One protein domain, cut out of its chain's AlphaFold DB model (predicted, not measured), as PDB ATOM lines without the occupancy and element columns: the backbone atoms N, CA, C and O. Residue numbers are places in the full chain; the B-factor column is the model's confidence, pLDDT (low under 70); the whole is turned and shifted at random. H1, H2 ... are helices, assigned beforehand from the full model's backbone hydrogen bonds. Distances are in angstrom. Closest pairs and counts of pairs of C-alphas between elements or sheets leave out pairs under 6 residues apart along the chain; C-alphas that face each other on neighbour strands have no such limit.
ATOM      1  N   ALA A   2      24.013  23.533  -6.275       90.00
ATOM      2  CA  ALA A   2      23.902  23.839  -4.830       90.00
ATOM      3  C   ALA A   2      22.822  23.021  -4.086       90.00
ATOM      4  O   ALA A   2      23.115  22.433  -3.054       90.00
ATOM      5  N   ARG A   3      21.622  22.906  -4.676       91.19
ATOM      6  CA  ARG A   3      20.525  22.089  -4.131       91.19
ATOM      7  C   ARG A   3      20.849  20.603  -4.013       91.19
ATOM      8  O   ARG A   3      20.389  19.989  -3.078       91.19
ATOM      9  N   CYS A   4      21.671  20.049  -4.896       94.56
ATOM     10  CA  CYS A   4      22.032  18.634  -4.847       94.56
ATOM     11  C   CYS A   4      22.781  18.300  -3.547       94.56
ATOM     12  O   CYS A   4      22.519  17.281  -2.930       94.56
ATOM     13  N   PHE A   5      23.654  19.201  -3.077       94.69
ATOM     14  CA  PHE A   5      24.302  19.048  -1.769       94.69
ATOM     15  C   PHE A   5      23.305  19.160  -0.610       94.69
ATOM     16  O   PHE A   5      23.465  18.479   0.396       94.69
ATOM     17  N   ASP A   6      22.305  20.037  -0.731       93.56
ATOM     18  CA  ASP A   6      21.237  20.155   0.268       93.56
ATOM     19  C   ASP A   6      20.348  18.921   0.310       93.56
ATOM     20  O   ASP A   6      19.952  18.510   1.392       93.56
ATOM     21  N   ASP A   7      20.061  18.338  -0.849       94.31
ATOM     22  CA  ASP A   7      19.221  17.154  -0.984       94.31
ATOM     23  C   ASP A   7      19.902  15.960  -0.296       94.31
ATOM     24  O   ASP A   7      19.325  15.379   0.618       94.31
ATOM     25  N   LEU A   8      21.181  15.703  -0.599       95.38
ATOM     26  CA  LEU A   8      21.958  14.646   0.066       95.38
ATOM     27  C   LEU A   8      22.133  14.896   1.575       95.38
ATOM     28  O   LEU A   8      22.047  13.972   2.379       95.38
ATOM     29  N   ALA A   9      22.363  16.147   1.988       93.88
ATOM     30  CA  ALA A   9      22.443  16.485   3.409       93.88
ATOM     31  C   ALA A   9      21.087  16.324   4.118       93.88
ATOM     32  O   ALA A   9      21.045  15.933   5.285       93.88
ATOM     33  N   GLY A  10      19.991  16.630   3.423       93.12
ATOM     34  CA  GLY A  10      18.624  16.460   3.900       93.12
ATOM     35  C   GLY A  10      18.286  14.994   4.152       93.12
ATOM     36  O   GLY A  10      17.731  14.691   5.206       93.12
ATOM     37  N   ASP A  11      18.697  14.100   3.250       95.00
ATOM     38  CA  ASP A  11      18.539  12.649   3.414       95.00
ATOM     39  C   ASP A  11      19.218  12.176   4.715       95.00
ATOM     40  O   ASP A  11      18.582  11.563   5.575       95.00
ATOM     41  N   ILE A  12      20.473  12.583   4.943       93.81
ATOM     42  CA  ILE A  12      21.213  12.253   6.176       93.81
ATOM     43  C   ILE A  12      20.511  12.823   7.418       93.81
ATOM     44  O   ILE A  12      20.374  12.134   8.429       93.81
ATOM     45  N   GLN A  13      20.038  14.073   7.363       93.25
ATOM     46  CA  GLN A  13      19.310  14.706   8.473       93.25
ATOM     47  C   GLN A  13      17.986  14.001   8.793       93.25
ATOM     48  O   GLN A  13      17.555  14.010   9.948       93.25
ATOM     49  N   ALA A  14      17.352  13.387   7.794       93.75
ATOM     50  CA  ALA A  14      16.162  12.563   7.963       93.75
ATOM     51  C   ALA A  14      16.475  11.154   8.510       93.75
ATOM     52  O   ALA A  14      15.550  10.424   8.867       93.75
ATOM     53  N   GLY A  15      17.756  10.783   8.636       95.06
ATOM     54  CA  GLY A  15      18.192   9.441   9.027       95.06
ATOM     55  C   GLY A  15      18.157   8.435   7.874       95.06
ATOM     56  O   GLY A  15      18.113   7.229   8.120       95.06
ATOM     57  N   GLU A  16      18.149   8.922   6.634       95.12
ATOM     58  CA  GLU A  16      18.130   8.128   5.411       95.12
ATOM     59  C   GLU A  16      19.520   8.079   4.760       95.12
ATOM     60  O   GLU A  16      20.422   8.860   5.073       95.12
ATOM     61  N   TRP A  17      19.702   7.120   3.851       94.50
ATOM     62  CA  TRP A  17      20.913   7.043   3.038       94.50
ATOM     63  C   TRP A  17      20.883   8.160   1.982       94.50
ATOM     64  O   TRP A  17      19.845   8.332   1.341       94.50
ATOM     65  N   PRO A  18      21.989   8.895   1.757       95.38
ATOM     66  CA  PRO A  18      22.061   9.959   0.757       95.38
ATOM     67  C   PRO A  18      22.193   9.372  -0.654       95.38
ATOM     68  O   PRO A  18      23.271   9.398  -1.242       95.38
ATOM     69  N   LEU A  19      21.116   8.792  -1.179       94.75
ATOM     70  CA  LEU A  19      21.109   8.129  -2.483       94.75
ATOM     71  C   LEU A  19      20.849   9.152  -3.599       94.75
ATOM     72  O   LEU A  19      19.773   9.758  -3.624       94.75
ATOM     73  N   PRO A  20      21.791   9.364  -4.536       95.31
ATOM     74  CA  PRO A  20      21.564  10.253  -5.663       95.31
ATOM     75  C   PRO A  20      20.417   9.791  -6.554       95.31
ATOM     76  O   PRO A  20      20.328   8.633  -6.953       95.31
ATOM     77  N   THR A  21      19.561  10.738  -6.915       94.31
ATOM     78  CA  THR A  21      18.398  10.503  -7.781       94.31
ATOM     79  C   THR A  21      18.621  10.978  -9.215       94.31
ATOM     80  O   THR A  21      17.813  10.672 -10.086       94.31
ATOM     81  N   CYS A  22      19.693  11.734  -9.471       94.44
ATOM     82  CA  CYS A  22      20.068  12.265 -10.783       94.44
ATOM     83  C   CYS A  22      21.585  12.497 -10.883       94.44
ATOM     84  O   CYS A  22      22.278  12.593  -9.865       94.44
ATOM     85  N   THR A  23      22.094  12.685 -12.104       95.38
ATOM     86  CA  THR A  23      23.528  12.875 -12.394       95.38
ATOM     87  C   THR A  23      24.136  14.042 -11.611       95.38
ATOM     88  O   THR A  23      25.268  13.976 -11.141       95.38
ATOM     89  N   ALA A  24      23.388  15.130 -11.410       95.19
ATOM     90  CA  ALA A  24      23.869  16.273 -10.638       95.19
ATOM     91  C   ALA A  24      24.076  15.950  -9.147       95.19
ATOM     92  O   ALA A  24      24.960  16.536  -8.518       95.19
ATOM     93  N   GLU A  25      23.262  15.059  -8.573       96.19
ATOM     94  CA  GLU A  25      23.443  14.562  -7.204       96.19
ATOM     95  C   GLU A  25      24.616  13.585  -7.115       96.19
ATOM     96  O   GLU A  25      25.388  13.674  -6.167       96.19
ATOM     97  N   GLU A  26      24.832  12.744  -8.126       96.38
ATOM     98  CA  GLU A  26      26.002  11.860  -8.201       96.38
ATOM     99  C   GLU A  26      27.312  12.664  -8.254       96.38
ATOM    100  O   GLU A  26      28.231  12.429  -7.467       96.38
ATOM    101  N   ILE A  27      27.375  13.711  -9.087       96.19
ATOM    102  CA  ILE A  27      28.516  14.643  -9.107       96.19
ATOM    103  C   ILE A  27      28.702  15.294  -7.731       96.19
ATOM    104  O   ILE A  27      29.830  15.434  -7.253       96.19
ATOM    105  N   ALA A  28      27.612  15.711  -7.078       97.00
ATOM    106  CA  ALA A  28      27.682  16.301  -5.744       97.00
ATOM    107  C   ALA A  28      28.211  15.304  -4.697       97.00
ATOM    108  O   ALA A  28      29.003  15.705  -3.841       97.00
ATOM    109  N   MET A  29      27.839  14.024  -4.792       97.31
ATOM    110  CA  MET A  29      28.355  12.948  -3.946       97.31
ATOM    111  C   MET A  29      29.865  12.777  -4.135       97.31
ATOM    112  O   MET A  29      30.607  12.874  -3.159       97.31
ATOM    113  N   HIS A  30      30.339  12.631  -5.378       97.25
ATOM    114  CA  HIS A  30      31.773  12.524  -5.672       97.25
ATOM    115  C   HIS A  30      32.571  13.707  -5.112       97.25
ATOM    116  O   HIS A  30      33.582  13.510  -4.442       97.25
ATOM    117  N   LEU A  31      32.094  14.938  -5.328       97.12
ATOM    118  CA  LEU A  31      32.743  16.143  -4.800       97.12
ATOM    119  C   LEU A  31      32.758  16.177  -3.265       97.12
ATOM    120  O   LEU A  31      33.721  16.658  -2.672       97.12
ATOM    121  N   THR A  32      31.695  15.691  -2.621       96.44
ATOM    122  CA  THR A  32      31.578  15.685  -1.157       96.44
ATOM    123  C   THR A  32      32.503  14.648  -0.532       96.44
ATOM    124  O   THR A  32      33.195  14.969   0.432       96.44
ATOM    125  N   VAL A  33      32.565  13.440  -1.100       96.38
ATOM    126  CA  VAL A  33      33.472  12.378  -0.643       96.38
ATOM    127  C   VAL A  33      34.934  12.782  -0.847       96.38
ATOM    128  O   VAL A  33      35.735  12.618   0.068       96.38
ATOM    129  N   GLU A  34      35.277  13.387  -1.987       96.94
ATOM    130  CA  GLU A  34      36.637  13.888  -2.246       96.94
ATOM    131  C   GLU A  34      37.041  15.015  -1.281       96.94
ATOM    132  O   GLU A  34      38.172  15.075  -0.792       96.94
ATOM    133  N   LEU A  35      36.109  15.918  -0.961       96.75
ATOM    134  CA  LEU A  35      36.359  16.953   0.038       96.75
ATOM    135  C   LEU A  35      36.549  16.340   1.431       96.75
ATOM    136  O   LEU A  35      37.471  16.730   2.144       96.75
ATOM    137  N   ALA A  36      35.694  15.392   1.822       95.56
ATOM    138  CA  ALA A  36      35.779  14.729   3.118       95.56
ATOM    139  C   ALA A  36      37.104  13.967   3.276       95.56
ATOM    140  O   ALA A  36      37.767  14.110   4.305       95.56
ATOM    141  N   SER A  37      37.537  13.244   2.238       96.69
ATOM    142  CA  SER A  37      38.814  12.525   2.234       96.69
ATOM    143  C   SER A  37      40.005  13.472   2.387       96.69
ATOM    144  O   SER A  37      40.901  13.219   3.197       96.69
ATOM    145  N   SER A  38      39.972  14.612   1.694       97.62
ATOM    146  CA  SER A  38      40.999  15.651   1.801       97.62
ATOM    147  C   SER A  38      41.032  16.278   3.198       97.62
ATOM    148  O   SER A  38      42.106  16.482   3.760       97.62
ATOM    149  N   LEU A  39      39.870  16.541   3.809       96.88
ATOM    150  CA  LEU A  39      39.782  17.148   5.143       96.88
ATOM    151  C   LEU A  39      40.400  16.281   6.243       96.88
ATOM    152  O   LEU A  39      41.015  16.837   7.151       96.88
ATOM    153  N   VAL A  40      40.292  14.952   6.156       95.81
ATOM    154  CA  VAL A  40      40.934  14.038   7.120       95.81
ATOM    155  C   VAL A  40      42.452  14.200   7.132       95.81
ATOM    156  O   VAL A  40      43.073  14.131   8.190       95.81
ATOM    157  N   VAL A  41      43.054  14.449   5.968       96.00
ATOM    158  CA  VAL A  41      44.506  14.624   5.838       96.00
ATOM    159  C   VAL A  41      44.922  16.059   6.156       96.00
ATOM    160  O   VAL A  41      45.863  16.280   6.917       96.00
ATOM    161  N   ASP A  42      44.218  17.032   5.583       97.94
ATOM    162  CA  ASP A  42      44.629  18.435   5.599       97.94
ATOM    163  C   ASP A  42      44.200  19.168   6.878       97.94
ATOM    164  O   ASP A  42      44.868  20.112   7.302       97.94
ATOM    165  N   ASN A  43      43.084  18.760   7.495       97.56
ATOM    166  CA  ASN A  43      42.482  19.419   8.659       97.56
ATOM    167  C   ASN A  43      41.941  18.405   9.694       97.56
ATOM    168  O   ASN A  43      40.760  18.461  10.045       97.56
ATOM    169  N   PRO A  44      42.782  17.508  10.241       95.44
ATOM    170  CA  PRO A  44      42.333  16.447  11.149       95.44
ATOM    171  C   PRO A  44      41.640  16.970  12.417       95.44
ATOM    172  O   PRO A  44      40.701  16.347  12.894       95.44
ATOM    173  N   GLU A  45      42.032  18.139  12.938       97.25
ATOM    174  CA  GLU A  45      41.371  18.734  14.115       97.25
ATOM    175  C   GLU A  45      39.923  19.149  13.827       97.25
ATOM    176  O   GLU A  45      39.045  18.958  14.662       97.25
ATOM    177  N   LEU A  46      39.649  19.657  12.618       96.44
ATOM    178  CA  LEU A  46      38.282  19.970  12.207       96.44
ATOM    179  C   LEU A  46      37.441  18.694  12.114       96.44
ATOM    180  O   LEU A  46      36.277  18.698  12.502       96.44
ATOM    181  N   VAL A  47      38.023  17.606  11.601       95.56
ATOM    182  CA  VAL A  47      37.335  16.313  11.534       95.56
ATOM    183  C   VAL A  47      37.052  15.784  12.936       95.56
ATOM    184  O   VAL A  47      35.912  15.420  13.201       95.56
ATOM    185  N   ASN A  48      38.031  15.823  13.846       94.62
ATOM    186  CA  ASN A  48      37.857  15.420  15.245       94.62
ATOM    187  C   ASN A  48      36.706  16.175  15.927       94.62
ATOM    188  O   ASN A  48      35.911  15.565  16.639       94.62
ATOM    189  N   ASP A  49      36.593  17.485  15.684       96.88
ATOM    190  CA  ASP A  49      35.486  18.300  16.193       96.88
ATOM    191  C   ASP A  49      34.135  17.879  15.582       96.88
ATOM    192  O   ASP A  49      33.123  17.839  16.283       96.88
ATOM    193  N   LEU A  50      34.100  17.546  14.285       93.44
ATOM    194  CA  LEU A  50      32.878  17.132  13.581       93.44
ATOM    195  C   LEU A  50      32.365  15.757  14.019       93.44
ATOM    196  O   LEU A  50      31.152  15.570  14.110       93.44
ATOM    197  N   VAL A  51      33.263  14.805  14.281       93.81
ATOM    198  CA  VAL A  51      32.907  13.434  14.693       93.81
ATOM    199  C   VAL A  51      32.914  13.251  16.212       93.81
ATOM    200  O   VAL A  51      32.809  12.134  16.714       93.81
ATOM    201  N   GLN A  52      33.025  14.343  16.975       96.31
ATOM    202  CA  GLN A  52      33.116  14.288  18.427       96.31
ATOM    203  C   GLN A  52      31.921  13.541  19.044       96.31
ATOM    204  O   GLN A  52      30.770  13.967  18.942       96.31
ATOM    205  N   GLY A  53      32.210  12.459  19.771       95.12
ATOM    206  CA  GLY A  53      31.196  11.637  20.439       95.12
ATOM    207  C   GLY A  53      30.615  10.517  19.574       95.12
ATOM    208  O   GLY A  53      29.685   9.849  20.024       95.12
ATOM    209  N   ILE A  54      31.158  10.312  18.374       92.88
ATOM    210  CA  ILE A  54      30.955   9.115  17.559       92.88
ATOM    211  C   ILE A  54      32.112   8.156  17.862       92.88
ATOM    212  O   ILE A  54      33.267   8.579  17.916       92.88
ATOM    213  N   ASP A  55      31.795   6.888  18.124       94.50
ATOM    214  CA  ASP A  55      32.809   5.857  18.347       94.50
ATOM    215  C   ASP A  55      33.482   5.492  17.016       94.50
ATOM    216  O   ASP A  55      32.804   5.379  15.996       94.50
ATOM    217  N   GLU A  56      34.803   5.299  17.038       93.62
ATOM    218  CA  GLU A  56      35.553   4.850  15.861       93.62
ATOM    219  C   GLU A  56      35.199   3.399  15.506       93.62
ATOM    220  O   GLU A  56      35.231   2.509  16.363       93.62
ATOM    221  N   GLU A  57      34.950   3.145  14.225       94.62
ATOM    222  CA  GLU A  57      34.681   1.820  13.671       94.62
ATOM    223  C   GLU A  57      35.726   1.437  12.604       94.62
ATOM    224  O   GLU A  57      36.261   2.295  11.900       94.62
ATOM    225  N   PRO A  58      36.030   0.137  12.402       92.38
ATOM    226  CA  PRO A  58      37.062  -0.297  11.451       92.38
ATOM    227  C   PRO A  58      36.847   0.123   9.987       92.38
ATOM    228  O   PRO A  58      37.788   0.035   9.203       92.38
ATOM    229  N   GLY A  59      35.619   0.494   9.613       90.50
ATOM    230  CA  GLY A  59      35.256   0.953   8.269       90.50
ATOM    231  C   GLY A  59      35.247   2.473   8.109       90.50
ATOM    232  O   GLY A  59      34.919   2.960   7.027       90.50
ATOM    233  N   ASP A  60      35.579   3.223   9.161       92.56
ATOM    234  CA  ASP A  60      35.624   4.676   9.080       92.56
ATOM    235  C   ASP A  60      36.628   5.123   8.020       92.56
ATOM    236  O   ASP A  60      37.722   4.570   7.877       92.56
ATOM    237  N   TYR A  61      36.240   6.158   7.274       91.94
ATOM    238  CA  TYR A  61      37.042   6.743   6.200       91.94
ATOM    239  C   TYR A  61      37.334   5.796   5.020       91.94
ATOM    240  O   TYR A  61      38.195   6.103   4.191       91.94
ATOM    241  N   ASP A  62      36.604   4.681   4.879       96.00
ATOM    242  CA  ASP A  62      36.588   3.900   3.636       96.00
ATOM    243  C   ASP A  62      35.744   4.612   2.566       96.00
ATOM    244  O   ASP A  62      34.577   4.307   2.306       96.00
ATOM    245  N   TRP A  63      36.360   5.611   1.935       94.94
ATOM    246  CA  TRP A  63      35.726   6.445   0.915       94.94
ATOM    247  C   TRP A  63      35.289   5.663  -0.321       94.94
ATOM    248  O   TRP A  63      34.316   6.042  -0.973       94.94
ATOM    249  N   HIS A  64      35.996   4.579  -0.651       94.19
ATOM    250  CA  HIS A  64      35.623   3.740  -1.782       94.19
ATOM    251  C   HIS A  64      34.341   2.978  -1.463       94.19
ATOM    252  O   HIS A  64      33.397   3.035  -2.249       94.19
ATOM    253  N   GLN A  65      34.257   2.382  -0.269       94.44
ATOM    254  CA  GLN A  65      33.047   1.707   0.181       94.44
ATOM    255  C   GLN A  65      31.849   2.662   0.277       94.44
ATOM    256  O   GLN A  65      30.725   2.237  -0.006       94.44
ATOM    257  N   CYS A  66      32.054   3.937   0.637       93.19
ATOM    258  CA  CYS A  66      30.997   4.950   0.571       93.19
ATOM    259  C   CYS A  66      30.426   5.072  -0.846       93.19
ATOM    260  O   CYS A  66      29.216   4.957  -1.026       93.19
ATOM    261  N   LEU A  67      31.283   5.274  -1.852       95.25
ATOM    262  CA  LEU A  67      30.836   5.423  -3.239       95.25
ATOM    263  C   LEU A  67      30.170   4.143  -3.756       95.25
ATOM    264  O   LEU A  67      29.075   4.230  -4.300       95.25
ATOM    265  N   ASP A  68      30.753   2.974  -3.485       94.81
ATOM    266  CA  ASP A  68      30.191   1.673  -3.872       94.81
ATOM    267  C   ASP A  68      28.814   1.399  -3.243       94.81
ATOM    268  O   ASP A  68      28.033   0.609  -3.771       94.81
ATOM    269  N   SER A  69      28.517   2.008  -2.089       93.81
ATOM    270  CA  SER A  69      27.240   1.809  -1.390       93.81
ATOM    271  C   SER A  69      26.176   2.830  -1.780       93.81
ATOM    272  O   SER A  69      24.988   2.508  -1.752       93.81
ATOM    273  N   PHE A  70      26.574   4.073  -2.065       94.31
ATOM    274  CA  PHE A  70      25.638   5.163  -2.353       94.31
ATOM    275  C   PHE A  70      25.321   5.312  -3.839       94.31
ATOM    276  O   PHE A  70      24.281   5.881  -4.167       94.31
ATOM    277  N   LEU A  71      26.204   4.845  -4.722       94.50
ATOM    278  CA  LEU A  71      26.073   4.996  -6.165       94.50
ATOM    279  C   LEU A  71      25.779   3.650  -6.828       94.50
ATOM    280  O   LEU A  71      26.304   2.617  -6.424       94.50
ATOM    281  N   GLU A  72      24.936   3.662  -7.858       89.38
ATOM    282  CA  GLU A  72      24.663   2.458  -8.658       89.38
ATOM    283  C   GLU A  72      25.766   2.188  -9.679       89.38
ATOM    284  O   GLU A  72      26.123   1.035  -9.927       89.38
ATOM    285  N   ASP A  73      26.315   3.262 -10.235       89.69
ATOM    286  CA  ASP A  73      27.478   3.287 -11.102       89.69
ATOM    287  C   ASP A  73      28.244   4.604 -10.890       89.69
ATOM    288  O   ASP A  73      27.912   5.400 -10.013       89.69
TER     289      ASP A  73
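AT A GLANCE: This is residues 2 to 73 of the 126 residues of an uncharacterized protein of Streptomyces rimosus subsp. rimosus (strain ATCC 10970 / DSM 40260 / JCM 4667 / NRRL 2234) (UniProt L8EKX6). One long helix, H2, is the spine of this small domain: H1 packs crosswise on residues 24 to 29 near its beginning, and the short H4 runs back beside residues 29 to 37 on another side. Past the far end of H2 the chain turns into the short H3, and from there a loop with no named element, residues 51 to 62, swings out and returns to H4; of this region residues 41 to 46 and 49 to 60 stick out. The printed part has 72 residues with four named helices, in the order H1, H2, H3, H4, and no named strand, and its class is all helix. The whole is compact, with a radius of gyration of the C-alphas of 12.7 A, and it spans 33 by 23 by 23 A.

IN THESE COORDINATES: Find C-alpha 23 at (23.528, 12.875, -12.394); from there H2, residues 23 to 42, runs 28.3 A to C-alpha 42 at (44.629, 18.435, 5.599). Go back to C-alpha 2 at (23.902, 23.839, -4.830), where H1, residues 2 to 13, begins; it is 16.8 A long. Beyond H2 look for H3, residues 44 to 50, 9.8 A long. H4, residues 63 to 70, is 10.7 A long and ends at C-alpha 70, at (25.638, 5.163, -2.353).

HOW THE PARTS SIT: Start at H2, the hub, which touches the three other helices. H1 touches it with residues 4 to 8 alone, and the closest C-alphas are those of Cys 4 and Glu 25, 4.9 A apart. Their lines stand at 73 degrees, only just about perpendicular. H4 touches residues 29 to 37 of H2, where the closest C-alphas, those of Val 33 and Trp 63, are 6.5 A apart. These two run opposite ways at a shallow tilt of 25 degrees. H3 and H2 touch only at the corner by their link, and only just, with 3 pairs of C-alphas within 8 A; the closest are those of Val 40 and Val 47, 6.1 A apart. They run opposite ways at a steep tilt of 58 degrees. H1 is apart from H3 and from H4, and H3 is apart from H4. In the backbone, each O i to N i+4 pair is within hydrogen-bond range in H1, H3 and H4, and 15 of 16 are in H2.

THE WHOLE: Look at Thr 23 and Gly 53 for the two C-alphas farthest apart, 33.7 A. The link from H2 to H3 is tight, that from H1 to H2 is short, and that from H3 to H4 is long, with 12 residues. The printed part has no cut. Its mean pLDDT is 94.8, and no printed residue is under 70.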